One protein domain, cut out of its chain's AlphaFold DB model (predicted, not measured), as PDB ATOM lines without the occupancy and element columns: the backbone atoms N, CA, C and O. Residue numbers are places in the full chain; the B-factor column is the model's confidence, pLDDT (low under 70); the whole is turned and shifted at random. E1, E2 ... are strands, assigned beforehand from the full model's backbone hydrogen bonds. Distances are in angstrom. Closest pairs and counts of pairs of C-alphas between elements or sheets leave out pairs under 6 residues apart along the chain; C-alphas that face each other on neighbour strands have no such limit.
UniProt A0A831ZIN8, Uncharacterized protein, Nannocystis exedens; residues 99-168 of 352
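What this domain is: This is residues 99 to 168 of the 352 residues of an uncharacterized protein of Nannocystis exedens (UniProt A0A831ZIN8). A small antiparallel sheet of three strands, E1, E2 and E3, lies toward one end, and a separate two-stranded hairpin, E4 and E5, extends toward the other. The long unnamed stretch 130 to 149 leads from the sheet to the far end of the hairpin. The printed part has 70 residues, with no named helix and five strands in the order E1 to E5; the class is all strand, though only 34 residues are in named elements. The whole is elongated, spanning 41 by 27 by 19 A, and only just compact, close to loose, with a radius of gyration of the C-alphas of 13.1 A.

Where its parts are: E1 takes residues 105 to 109, beginning with C-alpha 105 at (36.728, 5.424, 27.328). E2, residues 115 to 123, measures 24.7 A. E3 takes residues 126 to 129. E4, residues 150 to 157, measures 20.0 A and bends by 61 degrees at residue 154. E5, residues 160 to 167, measures 21.6 A and ends with C-alpha 167 at (56.197, -12.134, 43.804).

How they stand to each other: E1, E2 and E3 form a meander, each strand the antiparallel neighbour of the one before. E2 is the inner strand, with staggered pairing: its residues 115 to 119 pair with E1, and 120 to 123 with E3. N 106 and O 118 are 2.9 A apart; N 128 and O 121, 2.8 A. E4 and E5 form an antiparallel hairpin at 154 degrees, with N 166 and O 151 2.8 A apart. The closest C-alphas of E2 and E4, those of Ser 123 and Val 156, are 7.0 A apart. E2 and E5 are near each other, with 5 pairs of C-alphas within 10 A. E1 is apart from E4 and E5.

The domain as a whole: The C-alphas farthest apart, those of Gly 113 and Glu 148, are 42.2 A apart. The printed part has no cut, and the link from E3 to E4 is long, with 20 residues. Mean pLDDT of the printed part is 83.6; residues 143 to 151 and 166 to 168 are under 70.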
ATOM      1  N   TYR A  99      36.281  -3.491  32.355       93.31
ATOM      2  CA  TYR A  99      35.690  -2.228  31.895       93.31
ATOM      3  C   TYR A  99      34.248  -2.065  32.394       93.31
ATOM      4  O   TYR A  99      33.482  -3.025  32.440       93.31
ATOM      5  N   CYS A 100      33.833  -0.822  32.659       93.19
ATOM      6  CA  CYS A 100      32.427  -0.509  32.936       93.19
ATOM      7  C   CYS A 100      31.506  -0.903  31.769       93.19
ATOM      8  O   CYS A 100      31.885  -0.829  30.593       93.19
ATOM      9  N   GLU A 101      30.238  -1.202  32.067       90.94
ATOM     10  CA  GLU A 101      29.245  -1.425  31.019       90.94
ATOM     11  C   GLU A 101      29.008  -0.148  30.186       90.94
ATOM     12  O   GLU A 101      28.644   0.919  30.684       90.94
ATOM     13  N   GLY A 102      29.136  -0.263  28.861       90.69
ATOM     14  CA  GLY A 102      28.814   0.816  27.927       90.69
ATOM     15  C   GLY A 102      30.030   1.628  27.482       90.69
ATOM     16  O   GLY A 102      30.825   1.149  26.675       90.69
ATOM     17  N   VAL A 103      30.115   2.902  27.881       89.19
ATOM     18  CA  VAL A 103      31.216   3.780  27.447       89.19
ATOM     19  C   VAL A 103      32.411   3.567  28.367       89.19
ATOM     20  O   VAL A 103      32.447   4.101  29.466       89.19
ATOM     21  N   HIS A 104      33.392   2.817  27.878       92.62
ATOM     22  CA  HIS A 104      34.604   2.469  28.620       92.62
ATOM     23  C   HIS A 104      35.785   3.439  28.444       92.62
ATOM     24  O   HIS A 104      36.787   3.313  29.136       92.62
ATOM     25  N   SER A 105      35.683   4.418  27.538       94.44
ATOM     26  CA  SER A 105      36.728   5.424  27.328       94.44
ATOM     27  C   SER A 105      36.156   6.775  26.904       94.44
ATOM     28  O   SER A 105      35.193   6.858  26.133       94.44
ATOM     29  N   ILE A 106      36.762   7.853  27.402       96.38
ATOM     30  CA  ILE A 106      36.485   9.232  26.992       96.38
ATOM     31  C   ILE A 106      37.789   9.977  26.712       96.38
ATOM     32  O   ILE A 106      38.801   9.763  27.374       96.38
ATOM     33  N   ALA A 107      37.751  10.891  25.745       96.38
ATOM     34  CA  ALA A 107      38.854  11.818  25.519       96.38
ATOM     35  C   ALA A 107      38.904  12.868  26.639       96.38
ATOM     36  O   ALA A 107      37.865  13.385  27.061       96.38
ATOM     37  N   CYS A 108      40.110  13.220  27.069       96.19
ATOM     38  CA  CYS A 108      40.362  14.186  28.134       96.19
ATOM     39  C   CYS A 108      41.645  14.989  27.860       96.19
ATOM     40  O   CYS A 108      42.327  14.781  26.852       96.19
ATOM     41  N   GLU A 109      41.950  15.939  28.743       97.06
ATOM     42  CA  GLU A 109      43.187  16.723  28.724       97.06
ATOM     43  C   GLU A 109      43.940  16.480  30.040       97.06
ATOM     44  O   GLU A 109      43.328  16.543  31.112       97.06
ATOM     45  N   THR A 110      45.234  16.158  29.963       92.38
ATOM     46  CA  THR A 110      46.082  15.937  31.143       92.38
ATOM     47  C   THR A 110      46.323  17.248  31.890       92.38
ATOM     48  O   THR A 110      46.088  18.343  31.372       92.38
ATOM     49  N   SER A 111      46.844  17.166  33.115       90.12
ATOM     50  CA  SER A 111      47.241  18.352  33.888       90.12
ATOM     51  C   SER A 111      48.316  19.203  33.188       90.12
ATOM     52  O   SER A 111      48.424  20.401  33.463       90.12
ATOM     53  N   GLU A 112      49.062  18.613  32.250       91.69
ATOM     54  CA  GLU A 112      50.082  19.272  31.427       91.69
ATOM     55  C   GLU A 112      49.531  19.846  30.104       91.69
ATOM     56  O   GLU A 112      50.260  20.506  29.361       91.69
ATOM     57  N   GLY A 113      48.233  19.673  29.827       92.38
ATOM     58  CA  GLY A 113      47.575  20.182  28.620       92.38
ATOM     59  C   GLY A 113      47.689  19.257  27.405       92.38
ATOM     60  O   GLY A 113      47.462  19.691  26.272       92.38
ATOM     61  N   GLU A 114      48.072  17.998  27.609       95.38
ATOM     62  CA  GLU A 114      48.186  17.008  26.542       95.38
ATOM     63  C   GLU A 114      46.857  16.284  26.320       95.38
ATOM     64  O   GLU A 114      46.066  16.095  27.240       95.38
ATOM     65  N   SER A 115      46.586  15.878  25.079       95.19
ATOM     66  CA  SER A 115      45.393  15.084  24.772       95.19
ATOM     67  C   SER A 115      45.596  13.643  25.234       95.19
ATOM     68  O   SER A 115      46.542  12.996  24.790       95.19
ATOM     69  N   GLY A 116      44.693  13.146  26.074       94.62
ATOM     70  CA  GLY A 116      44.754  11.801  26.637       94.62
ATOM     71  C   GLY A 116      43.402  11.091  26.639       94.62
ATOM     72  O   GLY A 116      42.417  11.565  26.057       94.62
ATOM     73  N   THR A 117      43.368   9.950  27.318       96.25
ATOM     74  CA  THR A 117      42.174   9.129  27.525       96.25
ATOM     75  C   THR A 117      41.955   8.904  29.022       96.25
ATOM     76  O   THR A 117      42.906   8.824  29.796       96.25
ATOM     77  N   SER A 118      40.690   8.868  29.431       96.31
ATOM     78  CA  SER A 118      40.245   8.393  30.741       96.31
ATOM     79  C   SER A 118      39.391   7.154  30.498       96.31
ATOM     80  O   SER A 118      38.548   7.147  29.591       96.31
ATOM     81  N   LEU A 119      39.655   6.095  31.255       96.69
ATOM     82  CA  LEU A 119      39.008   4.793  31.127       96.69
ATOM     83  C   LEU A 119      38.019   4.599  32.272       96.69
ATOM     84  O   LEU A 119      38.278   5.027  33.393       96.69
ATOM     85  N   CYS A 120      36.890   3.957  31.986       96.38
ATOM     86  CA  CYS A 120      35.957   3.523  33.018       96.38
ATOM     87  C   CYS A 120      36.216   2.056  33.324       96.38
ATOM     88  O   CYS A 120      36.046   1.207  32.442       96.38
ATOM     89  N   VAL A 121      36.586   1.774  34.567       94.19
ATOM     90  CA  VAL A 121      36.885   0.426  35.051       94.19
ATOM     91  C   VAL A 121      36.077   0.104  36.304       94.19
ATOM     92  O   VAL A 121      35.656   1.001  37.037       94.19
ATOM     93  N   VAL A 122      35.843  -1.180  36.545       88.94
ATOM     94  CA  VAL A 122      35.219  -1.693  37.760       88.94
ATOM     95  C   VAL A 122      36.332  -2.131  38.702       88.94
ATOM     96  O   VAL A 122      37.111  -3.021  38.385       88.94
ATOM     97  N   SER A 123      36.409  -1.494  39.866       83.88
ATOM     98  CA  SER A 123      37.352  -1.835  40.928       83.88
ATOM     99  C   SER A 123      36.568  -2.077  42.213       83.88
ATOM    100  O   SER A 123      35.758  -1.234  42.613       83.88
ATOM    101  N   TRP A 124      36.742  -3.247  42.836       75.31
ATOM    102  CA  TRP A 124      35.997  -3.660  44.038       75.31
ATOM    103  C   TRP A 124      34.468  -3.515  43.878       75.31
ATOM    104  O   TRP A 124      33.766  -2.988  44.748       75.31
ATOM    105  N   GLY A 125      33.949  -3.903  42.707       80.62
ATOM    106  CA  GLY A 125      32.528  -3.800  42.353       80.62
ATOM    107  C   GLY A 125      31.996  -2.372  42.165       80.62
ATOM    108  O   GLY A 125      30.780  -2.183  42.086       80.62
ATOM    109  N   SER A 126      32.870  -1.364  42.113       84.62
ATOM    110  CA  SER A 126      32.510   0.044  41.920       84.62
ATOM    111  C   SER A 126      33.085   0.591  40.616       84.62
ATOM    112  O   SER A 126      34.252   0.376  40.310       84.62
ATOM    113  N   GLU A 127      32.274   1.333  39.860       91.88
ATOM    114  CA  GLU A 127      32.738   2.034  38.658       91.88
ATOM    115  C   GLU A 127      33.606   3.240  39.036       91.88
ATOM    116  O   GLU A 127      33.177   4.119  39.794       91.88
ATOM    117  N   VAL A 128      34.807   3.299  38.466       92.19
ATOM    118  CA  VAL A 128      35.785   4.370  38.656       92.19
ATOM    119  C   VAL A 128      36.247   4.869  37.290       92.19
ATOM    120  O   VAL A 128      36.509   4.084  36.379       92.19
ATOM    121  N   TRP A 129      36.339   6.192  37.144       95.44
ATOM    122  CA  TRP A 129      36.972   6.819  35.985       95.44
ATOM    123  C   TRP A 129      38.415   7.141  36.319       95.44
ATOM    124  O   TRP A 129      38.670   7.818  37.313       95.44
ATOM    125  N   THR A 130      39.336   6.696  35.474       95.69
ATOM    126  CA  THR A 130      40.759   6.925  35.698       95.69
ATOM    127  C   THR A 130      41.144   8.377  35.429       95.69
ATOM    128  O   THR A 130      40.484   9.084  34.654       95.69
ATOM    129  N   GLU A 131      42.233   8.842  36.034       95.69
ATOM    130  CA  GLU A 131      42.860  10.100  35.658       95.69
ATOM    131  C   GLU A 131      43.220  10.106  34.167       95.69
ATOM    132  O   GLU A 131      43.470   9.075  33.535       95.69
ATOM    133  N   CYS A 132      43.240  11.306  33.586       96.19
ATOM    134  CA  CYS A 132      43.584  11.461  32.186       96.19
ATOM    135  C   CYS A 132      45.053  11.107  31.944       96.19
ATOM    136  O   CYS A 132      45.934  11.776  32.485       96.19
ATOM    137  N   ALA A 133      45.313  10.137  31.070       91.50
ATOM    138  CA  ALA A 133      46.665   9.744  30.694       91.50
ATOM    139  C   ALA A 133      46.854   9.789  29.174       91.50
ATOM    140  O   ALA A 133      45.945   9.475  28.404       91.50
ATOM    141  N   VAL A 134      48.049  10.186  28.729       91.19
ATOM    142  CA  VAL A 134      48.450  10.040  27.317       91.19
ATOM    143  C   VAL A 134      48.609   8.555  26.972       91.19
ATOM    144  O   VAL A 134      48.204   8.121  25.897       91.19
ATOM    145  N   GLU A 135      49.147   7.786  27.917       87.88
ATOM    146  CA  GLU A 135      49.335   6.340  27.865       87.88
ATOM    147  C   GLU A 135      49.083   5.781  29.273       87.88
ATOM    148  O   GLU A 135      49.595   6.330  30.250       87.88
ATOM    149  N   HIS A 136      48.251   4.744  29.389       88.38
ATOM    150  CA  HIS A 136      48.006   4.063  30.664       88.38
ATOM    151  C   HIS A 136      49.091   3.010  30.901       88.38
ATOM    152  O   HIS A 136      49.561   2.399  29.945       88.38
ATOM    153  N   ALA A 137      49.472   2.780  32.162       84.12
ATOM    154  CA  ALA A 137      50.483   1.774  32.495       84.12
ATOM    155  C   ALA A 137      50.028   0.342  32.158       84.12
ATOM    156  O   ALA A 137      50.861  -0.506  31.858       84.12
ATOM    157  N   CYS A 138      48.717   0.100  32.215       88.44
ATOM    158  CA  CYS A 138      48.054  -1.135  31.818       88.44
ATOM    159  C   CYS A 138      46.577  -0.879  31.494       88.44
ATOM    160  O   CYS A 138      46.066   0.226  31.711       88.44
ATOM    161  N   THR A 139      45.881  -1.900  31.003       89.62
ATOM    162  CA  THR A 139      44.440  -1.917  30.749       89.62
ATOM    163  C   THR A 139      43.785  -3.211  31.255       89.62
ATOM    164  O   THR A 139      44.475  -4.216  31.400       89.62
ATOM    165  N   PRO A 140      42.453  -3.225  31.477       84.44
ATOM    166  CA  PRO A 140      41.678  -4.448  31.732       84.44
ATOM    167  C   PRO A 140      41.874  -5.592  30.726       84.44
ATOM    168  O   PRO A 140      41.649  -6.743  31.065       84.44
ATOM    169  N   ASP A 141      42.250  -5.290  29.478       81.50
ATOM    170  CA  ASP A 141      42.459  -6.318  28.447       81.50
ATOM    171  C   ASP A 141      43.863  -6.945  28.512       81.50
ATOM    172  O   ASP A 141      44.152  -7.895  27.775       81.50
ATOM    173  N   ASP A 142      44.760  -6.392  29.333       74.62
ATOM    174  CA  ASP A 142      46.124  -6.886  29.437       74.62
ATOM    175  C   ASP A 142      46.115  -8.232  30.158       74.62
ATOM    176  O   ASP A 142      45.734  -8.353  31.322       74.62
ATOM    177  N   VAL A 143      46.558  -9.266  29.448       63.06
ATOM    178  CA  VAL A 143      46.719 -10.597  30.024       63.06
ATOM    179  C   VAL A 143      48.052 -10.637  30.751       63.06
ATOM    180  O   VAL A 143      49.112 -10.691  30.124       63.06
ATOM    181  N   PHE A 144      47.993 -10.645  32.075       63.00
ATOM    182  CA  PHE A 144      49.150 -10.914  32.913       63.00
ATOM    183  C   PHE A 144      49.222 -12.411  33.203       63.00
ATOM    184  O   PHE A 144      48.215 -13.039  33.531       63.00
ATOM    185  N   GLN A 145      50.407 -13.005  33.062       53.69
ATOM    186  CA  GLN A 145      50.598 -14.387  33.492       53.69
ATOM    187  C   GLN A 145      50.668 -14.414  35.020       53.69
ATOM    188  O   GLN A 145      51.462 -13.696  35.625       53.69
ATOM    189  N   GLN A 146      49.785 -15.210  35.621       53.38
ATOM    190  CA  GLN A 146      49.893 -15.639  37.008       53.38
ATOM    191  C   GLN A 146      50.628 -16.972  36.994       53.38
ATOM    192  O   GLN A 146      50.013 -18.027  36.830       53.38
ATOM    193  N   ASP A 147      51.944 -16.911  37.120       53.28
ATOM    194  CA  ASP A 147      52.750 -18.104  37.329       53.28
ATOM    195  C   ASP A 147      52.999 -18.292  38.830       53.28
ATOM    196  O   ASP A 147      52.817 -17.369  39.625       53.28
ATOM    197  N   GLU A 148      53.483 -19.471  39.233       51.62
ATOM    198  CA  GLU A 148      53.830 -19.786  40.637       51.62
ATOM    199  C   GLU A 148      54.818 -18.783  41.269       51.62
ATOM    200  O   GLU A 148      55.011 -18.762  42.482       51.62
ATOM    201  N   CYS A 149      55.453 -17.968  40.431       52.78
ATOM    202  CA  CYS A 149      56.574 -17.108  40.744       52.78
ATOM    203  C   CYS A 149      56.274 -15.615  40.736       52.78
ATOM    204  O   CYS A 149      56.954 -14.829  41.398       52.78
ATOM    205  N   TYR A 150      55.312 -15.224  39.918       59.53
ATOM    206  CA  TYR A 150      55.083 -13.848  39.557       59.53
ATOM    207  C   TYR A 150      53.645 -13.737  39.089       59.53
ATOM    208  O   TYR A 150      53.226 -14.441  38.169       59.53
ATOM    209  N   ALA A 151      52.906 -12.848  39.726       62.75
ATOM    210  CA  ALA A 151      51.621 -12.397  39.251       62.75
ATOM    211  C   ALA A 151      51.709 -10.886  39.104       62.75
ATOM    212  O   ALA A 151      52.046 -10.177  40.049       62.75
ATOM    213  N   ALA A 152      51.383 -10.390  37.922       70.94
ATOM    214  CA  ALA A 152      50.981  -9.005  37.776       70.94
ATOM    215  C   ALA A 152      49.479  -8.955  37.567       70.94
ATOM    216  O   ALA A 152      48.878  -9.895  37.052       70.94
ATOM    217  N   TYR A 153      48.870  -7.848  37.948       77.12
ATOM    218  CA  TYR A 153      47.520  -7.531  37.529       77.12
ATOM    219  C   TYR A 153      47.379  -6.020  37.397       77.12
ATOM    220  O   TYR A 153      48.041  -5.238  38.086       77.12
ATOM    221  N   CYS A 154      46.528  -5.596  36.469       84.56
ATOM    222  CA  CYS A 154      46.195  -4.188  36.353       84.56
ATOM    223  C   CYS A 154      45.249  -3.814  37.493       84.56
ATOM    224  O   CYS A 154      44.232  -4.472  37.699       84.56
ATOM    225  N   THR A 155      45.562  -2.755  38.230       86.94
ATOM    226  CA  THR A 155      44.717  -2.247  39.313       86.94
ATOM    227  C   THR A 155      44.633  -0.725  39.278       86.94
ATOM    228  O   THR A 155      45.368  -0.061  38.548       86.94
ATOM    229  N   VAL A 156      43.709  -0.154  40.049       88.88
ATOM    230  CA  VAL A 156      43.548   1.299  40.180       88.88
ATOM    231  C   VAL A 156      43.985   1.738  41.567       88.88
ATOM    232  O   VAL A 156      43.411   1.317  42.572       88.88
ATOM    233  N   VAL A 157      44.959   2.644  41.620       85.44
ATOM    234  CA  VAL A 157      45.401   3.309  42.849       85.44
ATOM    235  C   VAL A 157      45.299   4.811  42.638       85.44
ATOM    236  O   VAL A 157      45.887   5.345  41.704       85.44
ATOM    237  N   ASP A 158      44.530   5.484  43.500       88.50
ATOM    238  CA  ASP A 158      44.277   6.929  43.419       88.50
ATOM    239  C   ASP A 158      43.837   7.377  42.007       88.50
ATOM    240  O   ASP A 158      44.368   8.327  41.441       88.50
ATOM    241  N   ASP A 159      42.872   6.649  41.431       91.38
ATOM    242  CA  ASP A 159      42.326   6.849  40.080       91.38
ATOM    243  C   ASP A 159      43.340   6.644  38.928       91.38
ATOM    244  O   ASP A 159      43.008   6.852  37.764       91.38
ATOM    245  N   VAL A 160      44.557   6.164  39.188       90.00
ATOM    246  CA  VAL A 160      45.556   5.846  38.156       90.00
ATOM    247  C   VAL A 160      45.647   4.333  37.962       90.00
ATOM    248  O   VAL A 160      45.727   3.583  38.932       90.00
ATOM    249  N   LEU A 161      45.653   3.880  36.702       89.31
ATOM    250  CA  LEU A 161      45.943   2.478  36.383       89.31
ATOM    251  C   LEU A 161      47.422   2.204  36.612       89.31
ATOM    252  O   LEU A 161      48.279   2.856  36.009       89.31
ATOM    253  N   VAL A 162      47.697   1.233  37.469       85.06
ATOM    254  CA  VAL A 162      49.035   0.763  37.811       85.06
ATOM    255  C   VAL A 162      49.084  -0.747  37.641       85.06
ATOM    256  O   VAL A 162      48.094  -1.442  37.866       85.06
ATOM    257  N   VAL A 163      50.244  -1.254  37.241       81.12
ATOM    258  CA  VAL A 163      50.528  -2.684  37.338       81.12
ATOM    259  C   VAL A 163      50.925  -2.940  38.787       81.12
ATOM    260  O   VAL A 163      51.923  -2.376  39.240       81.12
ATOM    261  N   ASP A 164      50.125  -3.716  39.517       75.94
ATOM    262  CA  ASP A 164      50.532  -4.244  40.819       75.94
ATOM    263  C   ASP A 164      51.198  -5.595  40.593       75.94
ATOM    264  O   ASP A 164      50.659  -6.468  39.908       75.94
ATOM    265  N   GLU A 165      52.409  -5.722  41.115       71.19
ATOM    266  CA  GLU A 165      53.281  -6.867  40.898       71.19
ATOM    267  C   GLU A 165      53.449  -7.580  42.233       71.19
ATOM    268  O   GLU A 165      53.859  -6.991  43.236       71.19
ATOM    269  N   TRP A 166      53.137  -8.867  42.245       59.44
ATOM    270  CA  TRP A 166      53.313  -9.723  43.396       59.44
ATOM    271  C   TRP A 166      54.238 -10.878  43.041       59.44
ATOM    272  O   TRP A 166      53.971 -11.685  42.150       59.44
ATOM    273  N   ILE A 167      55.342 -10.954  43.774       55.22
ATOM    274  CA  ILE A 167      56.197 -12.134  43.804       55.22
ATOM    275  C   ILE A 167      55.615 -13.041  44.879       55.22
ATOM    276  O   ILE A 167      55.419 -12.596  46.014       55.22
ATOM    277  N   SER A 168      55.341 -14.295  44.524       50.78
ATOM    278  CA  SER A 168      54.827 -15.271  45.480       50.78
ATOM    279  C   SER A 168      55.762 -15.355  46.706       50.78
ATOM    280  O   SER A 168      56.941 -15.689  46.553       50.78
TER     281      SER A 168